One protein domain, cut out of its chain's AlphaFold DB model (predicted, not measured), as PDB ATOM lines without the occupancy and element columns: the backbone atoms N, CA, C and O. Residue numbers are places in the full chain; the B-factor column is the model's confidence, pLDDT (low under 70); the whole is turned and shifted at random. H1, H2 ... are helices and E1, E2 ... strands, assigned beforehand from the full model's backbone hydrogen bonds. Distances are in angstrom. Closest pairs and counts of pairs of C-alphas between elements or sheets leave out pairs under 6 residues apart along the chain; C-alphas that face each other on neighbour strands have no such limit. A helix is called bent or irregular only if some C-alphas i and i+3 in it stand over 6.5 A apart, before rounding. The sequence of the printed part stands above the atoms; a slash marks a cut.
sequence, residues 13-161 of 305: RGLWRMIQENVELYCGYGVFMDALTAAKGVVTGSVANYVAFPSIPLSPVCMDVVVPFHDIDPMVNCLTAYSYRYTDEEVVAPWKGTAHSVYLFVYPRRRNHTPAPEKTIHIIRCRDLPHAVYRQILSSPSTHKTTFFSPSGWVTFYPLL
ATOM      1  N   ARG A  13     123.542  62.161 184.092       53.72
ATOM      2  CA  ARG A  13     123.850  63.598 184.021       53.72
ATOM      3  C   ARG A  13     124.786  63.937 182.857       53.72
ATOM      4  O   ARG A  13     124.577  64.954 182.212       53.72
ATOM      5  N   GLY A  14     125.787  63.097 182.584       55.00
ATOM      6  CA  GLY A  14     126.685  63.249 181.437       55.00
ATOM      7  C   GLY A  14     125.946  63.109 180.107       55.00
ATOM      8  O   GLY A  14     126.105  63.958 179.238       55.00
ATOM      9  N   LEU A  15     125.067  62.106 179.989       59.62
ATOM     10  CA  LEU A  15     124.213  61.927 178.810       59.62
ATOM     11  C   LEU A  15     123.277  63.125 178.589       59.62
ATOM     12  O   LEU A  15     123.248  63.676 177.494       59.62
ATOM     13  N   TRP A  16     122.563  63.574 179.629       63.62
ATOM     14  CA  TRP A  16     121.703  64.760 179.540       63.62
ATOM     15  C   TRP A  16     122.482  66.023 179.167       63.62
ATOM     16  O   TRP A  16     121.999  66.809 178.357       63.62
ATOM     17  N   ARG A  17     123.708  66.185 179.685       67.69
ATOM     18  CA  ARG A  17     124.593  67.287 179.293       67.69
ATOM     19  C   ARG A  17     124.968  67.208 177.811       67.69
ATOM     20  O   ARG A  17     124.882  68.222 177.138       67.69
ATOM     21  N   MET A  18     125.294  66.025 177.279       71.88
ATOM     22  CA  MET A  18     125.569  65.858 175.843       71.88
ATOM     23  C   MET A  18     124.337  66.109 174.965       71.88
ATOM     24  O   MET A  18     124.479  66.688 173.889       71.88
ATOM     25  N   ILE A  19     123.136  65.702 175.398       76.50
ATOM     26  CA  ILE A  19     121.885  66.028 174.688       76.50
ATOM     27  C   ILE A  19     121.702  67.549 174.652       76.50
ATOM     28  O   ILE A  19     121.510  68.107 173.573       76.50
ATOM     29  N   GLN A  20     121.821  68.220 175.802       81.06
ATOM     30  CA  GLN A  20     121.727  69.675 175.903       81.06
ATOM     31  C   GLN A  20     122.758  70.372 175.003       81.06
ATOM     32  O   GLN A  20     122.370  71.140 174.128       81.06
ATOM     33  N   GLU A  21     124.046  70.045 175.154       83.31
ATOM     34  CA  GLU A  21     125.156  70.596 174.363       83.31
ATOM     35  C   GLU A  21     124.923  70.448 172.850       83.31
ATOM     36  O   GLU A  21     125.241  71.361 172.094       83.31
ATOM     37  N   ASN A  22     124.352  69.325 172.391       84.12
ATOM     38  CA  ASN A  22     124.090  69.098 170.967       84.12
ATOM     39  C   ASN A  22     122.820  69.787 170.456       84.12
ATOM     40  O   ASN A  22     122.829  70.278 169.329       84.12
ATOM     41  N   VAL A  23     121.744  69.849 171.245       86.31
ATOM     42  CA  VAL A  23     120.508  70.558 170.861       86.31
ATOM     43  C   VAL A  23     120.739  72.072 170.828       86.31
ATOM     44  O   VAL A  23     120.271  72.733 169.898       86.31
ATOM     45  N   GLU A  24     121.540  72.610 171.756       87.69
ATOM     46  CA  GLU A  24     121.932  74.030 171.807       87.69
ATOM     47  C   GLU A  24     122.680  74.514 170.550       87.69
ATOM     48  O   GLU A  24     122.659  75.709 170.253       87.69
ATOM     49  N   LEU A  25     123.265  73.610 169.749       85.94
ATOM     50  CA  LEU A  25     123.851  73.947 168.440       85.94
ATOM     51  C   LEU A  25     122.809  74.332 167.377       85.94
ATOM     52  O   LEU A  25     123.184  74.881 166.340       85.94
ATOM     53  N   TYR A  26     121.532  74.024 167.605       88.12
ATOM     54  CA  TYR A  26     120.427  74.282 166.681       88.12
ATOM     55  C   TYR A  26     119.460  75.323 167.263       88.12
ATOM     56  O   TYR A  26     119.136  76.317 166.619       88.12
ATOM     57  N   CYS A  27     118.994  75.122 168.498       86.75
ATOM     58  CA  CYS A  27     118.000  75.987 169.139       86.75
ATOM     59  C   CYS A  27     118.062  75.872 170.672       86.75
ATOM     60  O   CYS A  27     118.818  75.076 171.217       86.75
ATOM     61  N   GLY A  28     117.296  76.692 171.399       85.19
ATOM     62  CA  GLY A  28     117.345  76.682 172.864       85.19
ATOM     63  C   GLY A  28     116.786  75.384 173.450       85.19
ATOM     64  O   GLY A  28     115.592  75.123 173.316       85.19
ATOM     65  N   TYR A  29     117.637  74.615 174.140       85.00
ATOM     66  CA  TYR A  29     117.326  73.274 174.648       85.00
ATOM     67  C   TYR A  29     115.989  73.176 175.392       85.00
ATOM     68  O   TYR A  29     115.168  72.344 175.026       85.00
ATOM     69  N   GLY A  30     115.734  74.038 176.385       81.81
ATOM     70  CA  GLY A  30     114.491  73.982 177.169       81.81
ATOM     71  C   GLY A  30     113.235  74.101 176.297       81.81
ATOM     72  O   GLY A  30     112.414  73.191 176.277       81.81
ATOM     73  N   VAL A  31     113.147  75.166 175.494       85.56
ATOM     74  CA  VAL A  31     111.984  75.430 174.626       85.56
ATOM     75  C   VAL A  31     111.804  74.331 173.574       85.56
ATOM     76  O   VAL A  31     110.679  73.928 173.285       85.56
ATOM     77  N   PHE A  32     112.907  73.806 173.031       89.06
ATOM     78  CA  PHE A  32     112.872  72.684 172.096       89.06
ATOM     79  C   PHE A  32     112.354  71.398 172.749       89.06
ATOM     80  O   PHE A  32     111.520  70.718 172.162       89.06
ATOM     81  N   MET A  33     112.808  71.067 173.961       84.06
ATOM     82  CA  MET A  33     112.370  69.860 174.667       84.06
ATOM     83  C   MET A  33     110.917  69.970 175.148       84.06
ATOM     84  O   MET A  33     110.192  68.980 175.092       84.06
ATOM     85  N   ASP A  34     110.456  71.159 175.538       81.06
ATOM     86  CA  ASP A  34     109.043  71.408 175.844       81.06
ATOM     87  C   ASP A  34     108.163  71.181 174.602       81.06
ATOM     88  O   ASP A  34     107.161  70.460 174.662       81.06
ATOM     89  N   ALA A  35     108.574  71.721 173.448       88.06
ATOM     90  CA  ALA A  35     107.899  71.499 172.171       88.06
ATOM     91  C   ALA A  35     107.935  70.022 171.740       88.06
ATOM     92  O   ALA A  35     106.926  69.503 171.265       88.06
ATOM     93  N   LEU A  36     109.057  69.327 171.961       84.56
ATOM     94  CA  LEU A  36     109.238  67.912 171.635       84.56
ATOM     95  C   LEU A  36     108.347  67.010 172.503       84.56
ATOM     96  O   LEU A  36     107.728  66.087 171.977       84.56
ATOM     97  N   THR A  37     108.213  67.310 173.803       78.88
ATOM     98  CA  THR A  37     107.230  66.668 174.696       78.88
ATOM     99  C   THR A  37     105.807  66.906 174.205       78.88
ATOM    100  O   THR A  37     105.046  65.951 174.054       78.88
ATOM    101  N   ALA A  38     105.437  68.163 173.937       77.19
ATOM    102  CA  ALA A  38     104.088  68.523 173.501       77.19
ATOM    103  C   ALA A  38     103.713  67.857 172.166       77.19
ATOM    104  O   ALA A  38     102.584  67.406 171.992       77.19
ATOM    105  N   ALA A  39     104.683  67.736 171.259       83.44
ATOM    106  CA  ALA A  39     104.548  67.047 169.982       83.44
ATOM    107  C   ALA A  39     104.642  65.513 170.073       83.44
ATOM    108  O   ALA A  39     104.556  64.836 169.050       83.44
ATOM    109  N   LYS A  40     104.887  64.950 171.267       80.50
ATOM    110  CA  LYS A  40     105.203  63.524 171.486       80.50
ATOM    111  C   LYS A  40     106.305  63.007 170.541       80.50
ATOM    112  O   LYS A  40     106.281  61.856 170.102       80.50
ATOM    113  N   GLY A  41     107.236  63.888 170.178       81.25
ATOM    114  CA  GLY A  41     108.244  63.644 169.158       81.25
ATOM    115  C   GLY A  41     109.505  62.980 169.700       81.25
ATOM    116  O   GLY A  41     109.761  62.946 170.906       81.25
ATOM    117  N   VAL A  42     110.332  62.487 168.780       84.44
ATOM    118  CA  VAL A  42     111.665  61.950 169.084       84.44
ATOM    119  C   VAL A  42     112.714  62.537 168.146       84.44
ATOM    120  O   VAL A  42     112.463  62.705 166.954       84.44
ATOM    121  N   VAL A  43     113.909  62.805 168.667       86.62
ATOM    122  CA  VAL A  43     115.088  63.109 167.848       86.62
ATOM    123  C   VAL A  43     115.754  61.799 167.443       86.62
ATOM    124  O   VAL A  43     115.996  60.935 168.284       86.62
ATOM    125  N   THR A  44     116.067  61.662 166.160       84.06
ATOM    126  CA  THR A  44     116.703  60.493 165.543       84.06
ATOM    127  C   THR A  44     117.900  60.928 164.682       84.06
ATOM    128  O   THR A  44     118.404  62.051 164.794       84.06
ATOM    129  N   GLY A  45     118.401  60.023 163.843       79.00
ATOM    130  CA  GLY A  45     119.383  60.342 162.815       79.00
ATOM    131  C   GLY A  45     120.742  60.765 163.370       79.00
ATOM    132  O   GLY A  45     121.263  60.166 164.315       79.00
ATOM    133  N   SER A  46     121.363  61.761 162.732       80.62
ATOM    134  CA  SER A  46     122.785  62.052 162.963       80.62
ATOM    135  C   SER A  46     123.080  62.609 164.363       80.62
ATOM    136  O   SER A  46     124.086  62.224 164.962       80.62
ATOM    137  N   VAL A  47     122.178  63.426 164.924       84.12
ATOM    138  CA  VAL A  47     122.314  64.003 166.275       84.12
ATOM    139  C   VAL A  47     122.207  62.935 167.354       84.12
ATOM    140  O   VAL A  47     123.094  62.823 168.197       84.12
ATOM    141  N   ALA A  48     121.156  62.116 167.320       78.81
ATOM    142  CA  ALA A  48     120.956  61.092 168.339       78.81
ATOM    143  C   ALA A  48     122.062  60.017 168.303       78.81
ATOM    144  O   ALA A  48     122.529  59.574 169.353       78.81
ATOM    145  N   ASN A  49     122.558  59.666 167.111       74.62
ATOM    146  CA  ASN A  49     123.727  58.799 166.949       74.62
ATOM    147  C   ASN A  49     125.023  59.431 167.505       74.62
ATOM    148  O   ASN A  49     125.790  58.741 168.171       74.62
ATOM    149  N   TYR A  50     125.262  60.731 167.290       76.88
ATOM    150  CA  TYR A  50     126.419  61.433 167.868       76.88
ATOM    151  C   TYR A  50     126.365  61.475 169.406       76.88
ATOM    152  O   TYR A  50     127.373  61.239 170.065       76.88
ATOM    153  N   VAL A  51     125.176  61.688 169.984       75.06
ATOM    154  CA  VAL A  51     124.954  61.646 171.441       75.06
ATOM    155  C   VAL A  51     125.266  60.267 172.038       75.06
ATOM    156  O   VAL A  51     125.824  60.196 173.129       75.06
ATOM    157  N   ALA A  52     124.937  59.164 171.357       69.00
ATOM    158  CA  ALA A  52     125.278  57.820 171.842       69.00
ATOM    159  C   ALA A  52     126.748  57.433 171.620       69.00
ATOM    160  O   ALA A  52     127.314  56.671 172.405       69.00
ATOM    161  N   PHE A  53     127.365  57.950 170.557       69.31
ATOM    162  CA  PHE A  53     128.722  57.605 170.141       69.31
ATOM    163  C   PHE A  53     129.559  58.879 169.903       69.31
ATOM    164  O   PHE A  53     129.916  59.179 168.760       69.31
ATOM    165  N   PRO A  54     129.927  59.626 170.964       62.34
ATOM    166  CA  PRO A  54     130.653  60.901 170.848       62.34
ATOM    167  C   PRO A  54     132.087  60.763 170.302       62.34
ATOM    168  O   PRO A  54     132.750  61.761 170.031       62.34
ATOM    169  N   SER A  55     132.576  59.534 170.105       65.25
ATOM    170  CA  SER A  55     133.815  59.227 169.380       65.25
ATOM    171  C   SER A  55     133.698  59.380 167.855       65.25
ATOM    172  O   SER A  55     134.707  59.293 167.153       65.25
ATOM    173  N   ILE A  56     132.496  59.619 167.316       64.06
ATOM    174  CA  ILE A  56     132.290  59.932 165.898       64.06
ATOM    175  C   ILE A  56     132.833  61.350 165.619       64.06
ATOM    176  O   ILE A  56     132.387  62.307 166.243       64.06
ATOM    177  N   PRO A  57     133.776  61.539 164.675       55.59
ATOM    178  CA  PRO A  57     134.598  62.755 164.615       55.59
ATOM    179  C   PRO A  57     133.924  64.003 164.015       55.59
ATOM    180  O   PRO A  57     134.561  65.053 163.938       55.59
ATOM    181  N   LEU A  58     132.671  63.920 163.555       67.44
ATOM    182  CA  LEU A  58     131.980  65.022 162.877       67.44
ATOM    183  C   LEU A  58     130.734  65.449 163.651       67.44
ATOM    184  O   LEU A  58     129.839  64.641 163.887       67.44
ATOM    185  N   SER A  59     130.661  66.742 163.986       70.25
ATOM    186  CA  SER A  59     129.455  67.346 164.560       70.25
ATOM    187  C   SER A  59     128.290  67.219 163.561       70.25
ATOM    188  O   SER A  59     128.446  67.636 162.407       70.25
ATOM    189  N   PRO A  60     127.132  66.677 163.976       78.81
ATOM    190  CA  PRO A  60     125.986  66.427 163.100       78.81
ATOM    191  C   PRO A  60     125.502  67.721 162.440       78.81
ATOM    192  O   PRO A  60     125.461  68.765 163.087       78.81
ATOM    193  N   VAL A  61     125.157  67.690 161.150       82.69
ATOM    194  CA  VAL A  61     124.711  68.894 160.411       82.69
ATOM    195  C   VAL A  61     123.192  69.036 160.357       82.69
ATOM    196  O   VAL A  61     122.700  70.156 160.398       82.69
ATOM    197  N   CYS A  62     122.449  67.926 160.390       87.25
ATOM    198  CA  CYS A  62     120.988  67.924 160.442       87.25
ATOM    199  C   CYS A  62     120.480  67.189 161.688       87.25
ATOM    200  O   CYS A  62     120.996  66.121 162.029       87.25
ATOM    201  N   MET A  63     119.477  67.763 162.354       90.12
ATOM    202  CA  MET A  63     118.695  67.091 163.387       90.12
ATOM    203  C   MET A  63     117.400  66.553 162.780       90.12
ATOM    204  O   MET A  63     116.571  67.327 162.312       90.12
ATOM    205  N   ASP A  64     117.200  65.240 162.818       90.94
ATOM    206  CA  ASP A  64     115.965  64.619 162.346       90.94
ATOM    207  C   ASP A  64     114.990  64.466 163.525       90.94
ATOM    208  O   ASP A  64     115.323  63.825 164.521       90.94
ATOM    209  N   VAL A  65     113.791  65.039 163.425       92.25
ATOM    210  CA  VAL A  65     112.722  64.941 164.430       92.25
ATOM    211  C   VAL A  65     111.539  64.193 163.829       92.25
ATOM    212  O   VAL A  65     111.007  64.604 162.804       92.25
ATOM    213  N   VAL A  66     111.095  63.115 164.469       90.25
ATOM    214  CA  VAL A  66     109.903  62.354 164.062       90.25
ATOM    215  C   VAL A  66     108.742  62.704 164.987       90.25
ATOM    216  O   VAL A  66     108.908  62.662 166.206       90.25
ATOM    217  N   VAL A  67     107.574  63.020 164.420       90.12
ATOM    218  CA  VAL A  67     106.348  63.366 165.164       90.12
ATOM    219  C   VAL A  67     105.129  62.565 164.671       90.12
ATOM    220  O   VAL A  67     105.062  62.236 163.481       90.12
ATOM    221  N   PRO A  68     104.142  62.262 165.539       85.06
ATOM    222  CA  PRO A  68     102.846  61.711 165.135       85.06
ATOM    223  C   PRO A  68     102.099  62.613 164.144       85.06
ATOM    224  O   PRO A  68     102.378  63.805 164.022       85.06
ATOM    225  N   PHE A  69     101.087  62.062 163.466       87.75
ATOM    226  CA  PHE A  69     100.342  62.804 162.446       87.75
ATOM    227  C   PHE A  69      99.620  64.050 162.987       87.75
ATOM    228  O   PHE A  69      99.599  65.070 162.300       87.75
ATOM    229  N   HIS A  70      99.041  64.005 164.189       88.81
ATOM    230  CA  HIS A  70      98.261  65.125 164.739       88.81
ATOM    231  C   HIS A  70      99.085  66.138 165.545       88.81
ATOM    232  O   HIS A  70      98.661  67.278 165.695       88.81
ATOM    233  N   ASP A  71     100.258  65.748 166.044       87.38
ATOM    234  CA  ASP A  71     100.983  66.485 167.085       87.38
ATOM    235  C   ASP A  71     102.149  67.339 166.531       87.38
ATOM    236  O   ASP A  71     103.118  67.612 167.230       87.38
ATOM    237  N   ILE A  72     102.104  67.758 165.262       94.50
ATOM    238  CA  ILE A  72     103.231  68.458 164.610       94.50
ATOM    239  C   ILE A  72     103.361  69.949 164.982       94.50
ATOM    240  O   ILE A  72     104.476  70.473 165.078       94.50
ATOM    241  N   ASP A  73     102.241  70.635 165.210       95.94
ATOM    242  CA  ASP A  73     102.196  72.095 165.367       95.94
ATOM    243  C   ASP A  73     103.108  72.662 166.480       95.94
ATOM    244  O   ASP A  73     103.723  73.707 166.240       95.94
ATOM    245  N   PRO A  74     103.284  72.026 167.661       94.88
ATOM    246  CA  PRO A  74     104.195  72.529 168.693       94.88
ATOM    247  C   PRO A  74     105.638  72.690 168.196       94.88
ATOM    248  O   PRO A  74     106.275  73.705 168.487       94.88
ATOM    249  N   MET A  75     106.137  71.747 167.389       95.62
ATOM    250  CA  MET A  75     107.489  71.822 166.828       95.62
ATOM    251  C   MET A  75     107.606  72.912 165.759       95.62
ATOM    252  O   MET A  75     108.560  73.690 165.783       95.62
ATOM    253  N   VAL A  76     106.629  73.014 164.850       96.12
ATOM    254  CA  VAL A  76     106.613  74.046 163.794       96.12
ATOM    255  C   VAL A  76     106.590  75.446 164.410       96.12
ATOM    256  O   VAL A  76     107.384  76.310 164.025       96.12
ATOM    257  N   ASN A  77     105.727  75.655 165.408       96.12
ATOM    258  CA  ASN A  77     105.609  76.916 166.135       96.12
ATOM    259  C   ASN A  77     106.897  77.255 166.899       96.12
ATOM    260  O   ASN A  77     107.368  78.390 166.816       96.12
ATOM    261  N   CYS A  78     107.508  76.277 167.577       94.19
ATOM    262  CA  CYS A  78     108.792  76.449 168.260       94.19
ATOM    263  C   CYS A  78     109.896  76.908 167.297       94.19
ATOM    264  O   CYS A  78     110.529  77.941 167.523       94.19
ATOM    265  N   LEU A  79     110.118  76.189 166.194       93.88
ATOM    266  CA  LEU A  79     111.197  76.521 165.260       93.88
ATOM    267  C   LEU A  79     110.950  77.859 164.542       93.88
ATOM    268  O   LEU A  79     111.878  78.659 164.396       93.88
ATOM    269  N   THR A  80     109.700  78.155 164.177       93.00
ATOM    270  CA  THR A  80     109.325  79.444 163.571       93.00
ATOM    271  C   THR A  80     109.525  80.612 164.546       93.00
ATOM    272  O   THR A  80     110.033  81.660 164.146       93.00
ATOM    273  N   ALA A  81     109.231  80.433 165.842       90.25
ATOM    274  CA  ALA A  81     109.549  81.422 166.881       90.25
ATOM    275  C   ALA A  81     111.070  81.639 167.032       90.25
ATOM    276  O   ALA A  81     111.522  82.770 167.211       90.25
ATOM    277  N   TYR A  82     111.876  80.589 166.837       87.12
ATOM    278  CA  TYR A  82     113.339  80.675 166.700       87.12
ATOM    279  C   TYR A  82     113.817  81.257 165.352       87.12
ATOM    280  O   TYR A  82     115.010  81.242 165.061       87.12
ATOM    281  N   SER A  83     112.922  81.843 164.546       89.69
ATOM    282  CA  SER A  83     113.202  82.453 163.235       89.69
ATOM    283  C   SER A  83     113.680  81.488 162.142       89.69
ATOM    284  O   SER A  83     114.148  81.951 161.096       89.69
ATOM    285  N   TYR A  84     113.541  80.172 162.332       91.69
ATOM    286  CA  TYR A  84     113.710  79.229 161.230       91.69
ATOM    287  C   TYR A  84     112.632  79.457 160.164       91.69
ATOM    288  O   TYR A  84     111.498  79.837 160.457       91.69
ATOM    289  N   ARG A  85     112.993  79.190 158.910       91.88
ATOM    290  CA  ARG A  85     112.050  79.075 157.793       91.88
ATOM    291  C   ARG A  85     112.043  77.634 157.330       91.88
ATOM    292  O   ARG A  85     113.096  77.004 157.379       91.88
ATOM    293  N   TYR A  86     110.903  77.144 156.858       93.69
ATOM    294  CA  TYR A  86     110.816  75.788 156.334       93.69
ATOM    295  C   TYR A  86     110.300  75.717 154.902       93.69
ATOM    296  O   TYR A  86     109.628  76.628 154.413       93.69
ATOM    297  N   THR A  87     110.647  74.614 154.253       94.88
ATOM    298  CA  THR A  87     110.144  74.181 152.948       94.88
ATOM    299  C   THR A  87     109.712  72.726 153.040       94.88
ATOM    300  O   THR A  87     110.326  71.946 153.771       94.88
ATOM    301  N   ASP A  88     108.680  72.360 152.286       94.50
ATOM    302  CA  ASP A  88     108.263  70.965 152.149       94.50
ATOM    303  C   ASP A  88     109.284  70.206 151.285       94.50
ATOM    304  O   ASP A  88     109.683  70.688 150.221       94.50
ATOM    305  N   GLU A  89     109.693  69.017 151.724       92.94
ATOM    306  CA  GLU A  89     110.523  68.090 150.947       92.94
ATOM    307  C   GLU A  89     109.710  66.882 150.457       92.94
ATOM    308  O   GLU A  89     108.718  66.476 151.072       92.94
ATOM    309  N   GLU A  90     110.140  66.267 149.346       90.38
ATOM    310  CA  GLU A  90     109.542  65.009 148.891       90.38
ATOM    311  C   GLU A  90     109.840  63.895 149.904       90.38
ATOM    312  O   GLU A  90     110.990  63.648 150.269       90.38
ATOM    313  N   VAL A  91     108.807  63.154 150.310       87.50
ATOM    314  CA  VAL A  91     108.991  61.930 151.093       87.50
ATOM    315  C   VAL A  91     109.671  60.875 150.218       87.50
ATOM    316  O   VAL A  91     109.014  60.182 149.446       87.50
ATOM    317  N   VAL A  92     110.991  60.734 150.335       83.12
ATOM    318  CA  VAL A  92     111.784  59.726 149.612       83.12
ATOM    319  C   VAL A  92     111.807  58.367 150.327       83.12
ATOM    320  O   VAL A  92     111.347  58.213 151.460       83.12
ATOM    321  N   ALA A  93     112.304  57.329 149.649       70.12
ATOM    322  CA  ALA A  93     112.556  56.037 150.287       70.12
ATOM    323  C   ALA A  93     113.708  56.166 151.311       70.12
ATOM    324  O   ALA A  93     114.657  56.903 151.042       70.12
ATOM    325  N   PRO A  94     113.666  55.460 152.457       68.56
ATOM    326  CA  PRO A  94     112.696  54.421 152.836       68.56
ATOM    327  C   PRO A  94     111.390  54.941 153.467       68.56
ATOM    328  O   PRO A  94     110.460  54.165 153.667       68.56
ATOM    329  N   TRP A  95     111.269  56.243 153.730       79.88
ATOM    330  CA  TRP A  95     110.167  56.822 154.511       79.88
ATOM    331  C   TRP A  95     108.804  56.865 153.796       79.88
ATOM    332  O   TRP A  95     107.797  57.155 154.438       79.88
ATOM    333  N   LYS A  96     108.724  56.530 152.496       82.94
ATOM    334  CA  LYS A  96     107.473  56.535 151.700       82.94
ATOM    335  C   LYS A  96     106.301  55.781 152.347       82.94
ATOM    336  O   LYS A  96     105.158  56.186 152.143       82.94
ATOM    337  N   GLY A  97     106.558  54.718 153.115       80.69
ATOM    338  CA  GLY A  97     105.515  53.933 153.794       80.69
ATOM    339  C   GLY A  97     105.042  54.492 155.144       80.69
ATOM    340  O   GLY A  97     103.971  54.118 155.612       80.69
ATOM    341  N   THR A  98     105.816  55.377 155.774       82.12
ATOM    342  CA  THR A  98     105.685  55.726 157.203       82.12
ATOM    343  C   THR A  98     105.566  57.225 157.456       82.12
ATOM    344  O   THR A  98     104.851  57.631 158.373       82.12
ATOM    345  N   ALA A  99     106.185  58.054 156.617       90.69
ATOM    346  CA  ALA A  99     106.025  59.500 156.617       90.69
ATOM    347  C   ALA A  99     104.885  59.945 155.683       90.69
ATOM    348  O   ALA A  99     104.590  59.325 154.656       90.69
ATOM    349  N   HIS A 100     104.232  61.033 156.083       94.38
ATOM    350  CA  HIS A 100     103.239  61.783 155.322       94.38
ATOM    351  C   HIS A 100     103.877  63.012 154.661       94.38
ATOM    352  O   HIS A 100     103.654  63.266 153.482       94.38
ATOM    353  N   SER A 101     104.680  63.765 155.417       95.31
ATOM    354  CA  SER A 101     105.399  64.947 154.937       95.31
ATOM    355  C   SER A 101     106.719  65.126 155.687       95.31
ATOM    356  O   SER A 101     106.853  64.704 156.838       95.31
ATOM    357  N   VAL A 102     107.696  65.747 155.026       94.50
ATOM    358  CA  VAL A 102     108.977  66.156 155.615       94.50
ATOM    359  C   VAL A 102     109.112  67.663 155.433       94.50
ATOM    360  O   VAL A 102     108.879  68.178 154.342       94.50
ATOM    361  N   TYR A 103     109.475  68.362 156.503       95.62
ATOM    362  CA  TYR A 103     109.677  69.807 156.513       95.62
ATOM    363  C   TYR A 103     111.140  70.097 156.844       95.62
ATOM    364  O   TYR A 103     111.584  69.810 157.958       95.62
ATOM    365  N   LEU A 104     111.886  70.673 155.902       94.88
ATOM    366  CA  LEU A 104     113.257  71.131 156.128       94.88
ATOM    367  C   LEU A 104     113.231  72.538 156.722       94.88
ATOM    368  O   LEU A 104     112.905  73.491 156.022       94.88
ATOM    369  N   PHE A 105     113.630  72.679 157.985       94.38
ATOM    370  CA  PHE A 105     113.842  73.959 158.653       94.38
ATOM    371  C   PHE A 105     115.302  74.403 158.500       94.38
ATOM    372  O   PHE A 105     116.232  73.736 158.965       94.38
ATOM    373  N   VAL A 106     115.501  75.584 157.909       90.56
ATOM    374  CA  VAL A 106     116.805  76.242 157.741       90.56
ATOM    375  C   VAL A 106     116.818  77.568 158.500       90.56
ATOM    376  O   VAL A 106     115.898  78.385 158.377       90.56
ATOM    377  N   TYR A 107     117.872  77.810 159.282       84.19
ATOM    378  CA  TYR A 107     118.069  79.107 159.923       84.19
ATOM    379  C   TYR A 107     118.560  80.122 158.874       84.19
ATOM    380  O   TYR A 107     119.579  79.879 158.223       84.19
ATOM    381  N   PRO A 108     117.886  81.269 158.677       71.62
ATOM    382  CA  PRO A 108     118.268  82.219 157.639       71.62
ATOM    383  C   PRO A 108     119.667  82.797 157.908       71.62
ATOM    384  O   PRO A 108     119.893  83.454 158.928       71.62
ATOM    385  N   ARG A 109     120.608  82.588 156.970       65.12
ATOM    386  CA  ARG A 109     121.990  83.095 157.073       65.12
ATOM    387  C   ARG A 109     122.012  84.580 157.444       65.12
ATOM    388  O   ARG A 109     121.544  85.435 156.685       65.12
ATOM    389  N   ARG A 110     122.674  84.914 158.556       55.78
ATOM    390  CA  ARG A 110     123.138  86.286 158.796       55.78
ATOM    391  C   ARG A 110     124.204  86.599 157.745       55.78
ATOM    392  O   ARG A 110     125.168  85.855 157.615       55.78
ATOM    393  N   ARG A 111     124.026  87.686 156.982       54.78
ATOM    394  CA  ARG A 111     124.850  88.005 155.793       54.78
ATOM    395  C   ARG A 111     126.362  88.085 156.052       54.78
ATOM    396  O   ARG A 111     127.124  87.887 155.114       54.78
ATOM    397  N   ASN A 112     126.776  88.342 157.293       45.03
ATOM    398  CA  ASN A 112     128.172  88.483 157.690       45.03
ATOM    399  C   ASN A 112     128.491  87.518 158.843       45.03
ATOM    400  O   ASN A 112     128.170  87.831 159.985       45.03
ATOM    401  N   HIS A 113     129.077  86.359 158.533       41.91
ATOM    402  CA  HIS A 113     130.195  85.692 159.227       41.91
ATOM    403  C   HIS A 113     130.420  84.284 158.627       41.91
ATOM    404  O   HIS A 113     129.580  83.766 157.900       41.91
ATOM    405  N   THR A 114     131.612  83.745 158.882       41.75
ATOM    406  CA  THR A 114     132.257  82.493 158.426       41.75
ATOM    407  C   THR A 114     131.361  81.260 158.166       41.75
ATOM    408  O   THR A 114     130.315  81.110 158.793       41.75
ATOM    409  N   PRO A 115     131.796  80.316 157.297       42.31
ATOM    410  CA  PRO A 115     131.010  79.144 156.912       42.31
ATOM    411  C   PRO A 115     131.035  78.063 158.004       42.31
ATOM    412  O   PRO A 115     131.706  77.040 157.882       42.31
ATOM    413  N   ALA A 116     130.276  78.278 159.077       49.81
ATOM    414  CA  ALA A 116     129.768  77.156 159.854       49.81
ATOM    415  C   ALA A 116     128.857  76.307 158.941       49.81
ATOM    416  O   ALA A 116     128.122  76.887 158.133       49.81
ATOM    417  N   PRO A 117     128.883  74.964 159.031       58.44
ATOM    418  CA  PRO A 117     127.910  74.145 158.320       58.44
ATOM    419  C   PRO A 117     126.505  74.524 158.796       58.44
ATOM    420  O   PRO A 117     126.269  74.637 160.001       58.44
ATOM    421  N   GLU A 118     125.591  74.748 157.855       70.38
ATOM    422  CA  GLU A 118     124.211  75.117 158.171       70.38
ATOM    423  C   GLU A 118     123.561  74.012 159.001       70.38
ATOM    424  O   GLU A 118     123.424  72.878 158.545       70.38
ATOM    425  N   LYS A 119     123.194  74.351 160.240       83.56
ATOM    426  CA  LYS A 119     122.489  73.455 161.150       83.56
ATOM    427  C   LYS A 119     121.009  73.442 160.773       83.56
ATOM    428  O   LYS A 119     120.281  74.395 161.068       83.56
ATOM    429  N   THR A 120     120.586  72.384 160.096       90.75
ATOM    430  CA  THR A 120     119.204  72.190 159.641       90.75
ATOM    431  C   THR A 120     118.432  71.265 160.575       90.75
ATOM    432  O   THR A 120     119.019  70.496 161.338       90.75
ATOM    433  N   ILE A 121     117.104  71.345 160.545       92.75
ATOM    434  CA  ILE A 121     116.231  70.433 161.293       92.75
ATOM    435  C   ILE A 121     115.186  69.880 160.326       92.75
ATOM    436  O   ILE A 121     114.468  70.657 159.703       92.75
ATOM    437  N   HIS A 122     115.071  68.561 160.205       93.50
ATOM    438  CA  HIS A 122     113.927  67.940 159.540       93.50
ATOM    439  C   HIS A 122     112.831  67.675 160.569       93.50
ATOM    440  O   HIS A 122     113.094  67.042 161.589       93.50
ATOM    441  N   ILE A 123     111.595  68.084 160.287       95.00
ATOM    442  CA  ILE A 123     110.418  67.523 160.958       95.00
ATOM    443  C   ILE A 123     109.772  66.519 160.009       95.00
ATOM    444  O   ILE A 123     109.259  66.885 158.954       95.00
ATOM    445  N   ILE A 124     109.786  65.251 160.400       93.94
ATOM    446  CA  ILE A 124     109.180  64.136 159.684       93.94
ATOM    447  C   ILE A 124     107.827  63.852 160.334       93.94
ATOM    448  O   ILE A 124     107.748  63.277 161.423       93.94
ATOM    449  N   ARG A 125     106.748  64.257 159.659       95.44
ATOM    450  CA  ARG A 125     105.377  63.957 160.070       95.44
ATOM    451  C   ARG A 125     105.046  62.529 159.666       95.44
ATOM    452  O   ARG A 125     104.995  62.223 158.474       95.44
ATOM    453  N   CYS A 126     104.797  61.657 160.633       89.56
ATOM    454  CA  CYS A 126     104.306  60.311 160.364       89.56
ATOM    455  C   CYS A 126     102.906  60.324 159.735       89.56
ATOM    456  O   CYS A 126     102.147  61.277 159.903       89.56
ATOM    457  N   ARG A 127     102.558  59.251 159.017       88.38
ATOM    458  CA  ARG A 127     101.181  58.989 158.567       88.38
ATOM    459  C   ARG A 127     100.255  58.737 159.755       88.38
ATOM    460  O   ARG A 127     100.706  58.305 160.814       88.38
ATOM    461  N   ASP A 128      98.963  58.958 159.540       90.38
ATOM    462  CA  ASP A 128      97.908  58.584 160.481       90.38
ATOM    463  C   ASP A 128      97.669  57.066 160.430       90.38
ATOM    464  O   ASP A 128      96.812  56.569 159.703       90.38
ATOM    465  N   LEU A 129      98.554  56.315 161.089       76.94
ATOM    466  CA  LEU A 129      98.540  54.855 161.161       76.94
ATOM    467  C   LEU A 129      99.025  54.400 162.551       76.94
ATOM    468  O   LEU A 129      99.927  55.035 163.115       76.94
ATOM    469  N   PRO A 130      98.525  53.264 163.076       65.00
ATOM    470  CA  PRO A 130      99.072  52.639 164.276       65.00
ATOM    471  C   PRO A 130     100.592  52.455 164.189       65.00
ATOM    472  O   PRO A 130     101.143  52.081 163.147       65.00
ATOM    473  N   HIS A 131     101.276  52.759 165.293       61.97
ATOM    474  CA  HIS A 131     102.734  52.688 165.445       61.97
ATOM    475  C   HIS A 131     103.554  53.462 164.388       61.97
ATOM    476  O   HIS A 131     104.743  53.183 164.231       61.97
ATOM    477  N   ALA A 132     102.991  54.437 163.658       68.88
ATOM    478  CA  ALA A 132     103.697  55.088 162.547       68.88
ATOM    479  C   ALA A 132     105.042  55.727 162.944       68.88
ATOM    480  O   ALA A 132     105.993  55.646 162.170       68.88
ATOM    481  N   VAL A 133     105.155  56.285 164.157       72.81
ATOM    482  CA  VAL A 133     106.421  56.806 164.720       72.81
ATOM    483  C   VAL A 133     107.439  55.686 164.942       72.81
ATOM    484  O   VAL A 133     108.582  55.800 164.512       72.81
ATOM    485  N   TYR A 134     107.028  54.568 165.542       66.62
ATOM    486  CA  TYR A 134     107.892  53.404 165.756       66.62
ATOM    487  C   TYR A 134     108.359  52.794 164.423       66.62
ATOM    488  O   TYR A 134     109.559  52.629 164.196       66.62
ATOM    489  N   ARG A 135     107.426  52.578 163.486       67.31
ATOM    490  CA  ARG A 135     107.715  52.124 162.116       67.31
ATOM    491  C   ARG A 135     108.658  53.088 161.388       67.31
ATOM    492  O   ARG A 135     109.581  52.635 160.719       67.31
ATOM    493  N   GLN A 136     108.475  54.403 161.543       76.75
ATOM    494  CA  GLN A 136     109.357  55.423 160.970       76.75
ATOM    495  C   GLN A 136     110.786  55.311 161.521       76.75
ATOM    496  O   GLN A 136     111.730  55.341 160.729       76.75
ATOM    497  N   ILE A 137     110.959  55.126 162.835       72.12
ATOM    498  CA  ILE A 137     112.284  54.941 163.451       72.12
ATOM    499  C   ILE A 137     112.963  53.677 162.905       72.12
ATOM    500  O   ILE A 137     114.115  53.757 162.483       72.12
ATOM    501  N   LEU A 138     112.248  52.545 162.842       67.50
ATOM    502  CA  LEU A 138     112.769  51.285 162.291       67.50
ATOM    503  C   LEU A 138     113.069  51.361 160.785       67.50
ATOM    504  O   LEU A 138     114.007  50.721 160.314       67.50
ATOM    505  N   SER A 139     112.314  52.160 160.025       67.31
ATOM    506  CA  SER A 139     112.500  52.310 158.575       67.31
ATOM    507  C   SER A 139     113.770  53.063 158.175       67.31
ATOM    508  O   SER A 139     114.159  53.007 157.012       67.31
ATOM    509  N   SER A 140     114.399  53.803 159.095       63.19
ATOM    510  CA  SER A 140     115.501  54.709 158.766       63.19
ATOM    511  C   SER A 140     116.691  53.979 158.114       63.19
ATOM    512  O   SER A 140     117.090  52.913 158.575       63.19
ATOM    513  N   PRO A 141     117.374  54.542 157.097       54.25
ATOM    514  CA  PRO A 141     118.600  53.917 156.586       54.25
ATOM    515  C   PRO A 141     119.738  53.966 157.630       54.25
ATOM    516  O   PRO A 141     120.692  53.187 157.576       54.25
ATOM    517  N   SER A 142     119.615  54.833 158.642       52.50
ATOM    518  CA  SER A 142     120.460  54.840 159.838       52.50
ATOM    519  C   SER A 142     120.055  53.817 160.911       52.50
ATOM    520  O   SER A 142     120.711  53.789 161.949       52.50
ATOM    521  N   THR A 143     119.056  52.945 160.689       45.84
ATOM    522  CA  THR A 143     118.649  51.898 161.657       45.84
ATOM    523  C   THR A 143     119.786  50.936 162.009       45.84
ATOM    524  O   THR A 143     119.843  50.416 163.118       45.84
ATOM    525  N   HIS A 144     120.796  50.829 161.142       39.97
ATOM    526  CA  HIS A 144     122.072  50.176 161.442       39.97
ATOM    527  C   HIS A 144     122.916  50.880 162.546       39.97
ATOM    528  O   HIS A 144     124.047  50.458 162.778       39.97
ATOM    529  N   LYS A 145     122.415  51.957 163.192       46.31
ATOM    530  CA  LYS A 145     122.998  52.703 164.341       46.31
ATOM    531  C   LYS A 145     121.983  53.430 165.258       46.31
ATOM    532  O   LYS A 145     122.423  54.160 166.149       46.31
ATOM    533  N   THR A 146     120.662  53.344 165.050       54.12
ATOM    534  CA  THR A 146     119.721  54.334 165.623       54.12
ATOM    535  C   THR A 146     119.681  54.351 167.145       54.12
ATOM    536  O   THR A 146     119.029  53.551 167.811       54.12
ATOM    537  N   THR A 147     120.267  55.404 167.695       58.22
ATOM    538  CA  THR A 147     119.761  55.989 168.929       58.22
ATOM    539  C   THR A 147     118.634  56.953 168.594       58.22
ATOM    540  O   THR A 147     118.719  57.662 167.593       58.22
ATOM    541  N   PHE A 148     117.602  56.997 169.431       66.19
ATOM    542  CA  PHE A 148     116.657  58.105 169.493       66.19
ATOM    543  C   PHE A 148     116.533  58.621 170.929       66.19
ATOM    544  O   PHE A 148     116.802  57.896 171.893       66.19
ATOM    545  N   PHE A 149     116.128  59.880 171.079       62.62
ATOM    546  CA  PHE A 149     115.823  60.458 172.385       62.62
ATOM    547  C   PHE A 149     114.560  61.316 172.361       62.62
ATOM    548  O   PHE A 149     114.234  61.965 171.368       62.62
ATOM    549  N   SER A 150     113.869  61.323 173.493       61.34
ATOM    550  CA  SER A 150     112.796  62.242 173.850       61.34
ATOM    551  C   SER A 150     113.128  62.872 175.214       61.34
ATOM    552  O   SER A 150     114.083  62.459 175.877       61.34
ATOM    553  N   PRO A 151     112.337  63.840 175.697       51.94
ATOM    554  CA  PRO A 151     112.506  64.383 177.044       51.94
ATOM    555  C   PRO A 151     112.164  63.371 178.154       51.94
ATOM    556  O   PRO A 151     112.580  63.551 179.295       51.94
ATOM    557  N   SER A 152     111.438  62.295 177.823       36.84
ATOM    558  CA  SER A 152     111.027  61.230 178.746       36.84
ATOM    559  C   SER A 152     111.862  59.946 178.657       36.84
ATOM    560  O   SER A 152     111.740  59.095 179.536       36.84
ATOM    561  N   GLY A 153     112.717  59.778 177.642       46.38
ATOM    562  CA  GLY A 153     113.471  58.538 177.456       46.38
ATOM    563  C   GLY A 153     114.570  58.601 176.395       46.38
ATOM    564  O   GLY A 153     114.579  59.443 175.503       46.38
ATOM    565  N   TRP A 154     115.506  57.659 176.485       45.22
ATOM    566  CA  TRP A 154     116.617  57.481 175.548       45.22
ATOM    567  C   TRP A 154     116.727  56.005 175.185       45.22
ATOM    568  O   TRP A 154     116.706  55.147 176.072       45.22
ATOM    569  N   VAL A 155     116.836  55.710 173.891       49.94
ATOM    570  CA  VAL A 155     116.868  54.341 173.370       49.94
ATOM    571  C   VAL A 155     117.922  54.239 172.280       49.94
ATOM    572  O   VAL A 155     117.744  54.779 171.193       49.94
ATOM    573  N   THR A 156     118.987  53.487 172.541       44.84
ATOM    574  CA  THR A 156     119.846  52.942 171.483       44.84
ATOM    575  C   THR A 156     119.276  51.604 171.036       44.84
ATOM    576  O   THR A 156     119.296  50.633 171.796       44.84
ATOM    577  N   PHE A 157     118.783  51.535 169.798       46.88
ATOM    578  CA  PHE A 157     118.646  50.259 169.110       46.88
ATOM    579  C   PHE A 157     120.049  49.743 168.823       46.88
ATOM    580  O   PHE A 157     120.817  50.365 168.087       46.88
ATOM    581  N   TYR A 158     120.400  48.619 169.442       45.03
ATOM    582  CA  TYR A 158     121.668  47.951 169.189       45.03
ATOM    583  C   TYR A 158     121.580  47.249 167.835       45.03
ATOM    584  O   TYR A 158     120.874  46.250 167.712       45.03
ATOM    585  N   PRO A 159     122.286  47.726 166.801       38.72
ATOM    586  CA  PRO A 159     122.015  47.276 165.444       38.72
ATOM    587  C   PRO A 159     122.593  45.897 165.182       38.72
ATOM    588  O   PRO A 159     122.007  45.137 164.441       38.72
ATOM    589  N   LEU A 160     123.663  45.510 165.880       37.75
ATOM    590  CA  LEU A 160     124.161  44.132 165.878       37.75
ATOM    591  C   LEU A 160     123.200  43.146 166.576       37.75
ATOM    592  O   LEU A 160     123.340  41.945 166.390       37.75
ATOM    593  N   LEU A 161     122.216  43.644 167.339       37.81
ATOM    594  CA  LEU A 161     121.103  42.864 167.896       37.81
ATOM    595  C   LEU A 161     119.825  42.933 167.031       37.81
ATOM    596  O   LEU A 161     118.881  42.229 167.360       37.81
TER     597      LEU A 161
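Overview. This is residues 13 to 161 of the 305 residues of an uncharacterized protein of Dendrothele bispora (strain CBS 962.96) (UniProt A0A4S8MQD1). A strongly twisted sheet of five strands runs through the domain, with H4 over one face, H2 side by side with H4, and H5 packed near the last residues of E2 and E5. H3 packs beside E2, H1 packs on H3, and the small hairpin of E6 and E7 packs on E1 and H3, while residues 110 to 115 stick out. The printed part has 149 residues with six named helices and seven named strands, in the order H1 H2 E1 H3 E2 H4 E3 E4 E5 H5 H6 E6 E7; its class is mixed, helices and strands. The large sheet, order E1 E2 E5 E4 E3, is mixed, and the whole is compact, with a radius of gyration of the C-alphas of 14.7 A and spans of 45 by 33 by 27 A.

Arrangement. Begin at the sheet: E1, residues 42 to 44, E2, 62 to 67, E5, 120 to 126, E4, 99 to 106, and E3, 85 to 89. E1 and E2 are antiparallel, with N 42 and O 66 at 2.9 A; E2 and E5 are parallel, with N 65 and O 122 at 2.8 A. E3, E4 and E5 form a meander, each strand the antiparallel neighbour of the one before; look for N 89 and O 102 at 2.9 A, and N 103 and O 123 at 2.9 A. H4, residues 73 to 81, lies over E4 at a height over the sheet of 8.7 A, and E2, H4 and E3 form a split strand-helix-strand unit, two same-way strands with others between them, whose crossover is right-handed. H2, residues 29 to 38, touches H4 at a shallow tilt of 24 degrees, opposite ways, with the C-alphas of Ala 35 and Pro 74 closest at 5.2 A. H3, residues 45 to 52, is on the face opposite to H4, only just above the sheet's level at a height of 4.2 A. H1, residues 13 to 23, touches H3, with the C-alphas of Met 18 and Val 51 closest at 6.1 A. H5, residues 132 to 139, only just lies over E5, with 3 of its C-alphas on it; H6, residues 141 to 144, is close to H5 but not clearly touching, its closest C-alphas, of Thr 143 and Ile 137, at 7.3 A. The hairpin of E6, residues 147 to 149, and E7, 154 to 156, has N 148 and O 155 at 2.8 A; the closest C-alphas of E6 and E1, Phe 148 and Thr 44, are 4.6 A apart. In H1 to H5 every O i to N i+4 pair is within hydrogen-bond range; H6 is too short for one, and its one O i to N i+3 pair is not within range.

Along the chain. Find C-alpha 13 at (123.850, 63.598, 184.021); from there H1 runs 15.3 A. H2 measures 14.1 A, H4 12.0 A, H3 11.1 A and H5 10.0 A; H6 is irregular, with C-alphas 141 and 144 at 7.0 A. E4 starts at C-alpha 99, (106.025, 59.500, 156.617), and runs 19.9 A; E5 measures 19.1 A, E2 16.0 A, E3 13.0 A and E1 6.3 A. E6 and E7 measure 6.9 A each, and E7 ends at (119.846, 52.942, 171.483).

Size, cuts and confidence. The C-alphas of Asn 112 and Leu 161 are the two farthest apart, at 47.3 A. The printed part has no cut, and the E4 to E5 link, 13 residues, is long. The mean pLDDT of the printed part is 75.7; look for values under 70 in 51 residues, among them 109 to 117 and 138 to 161.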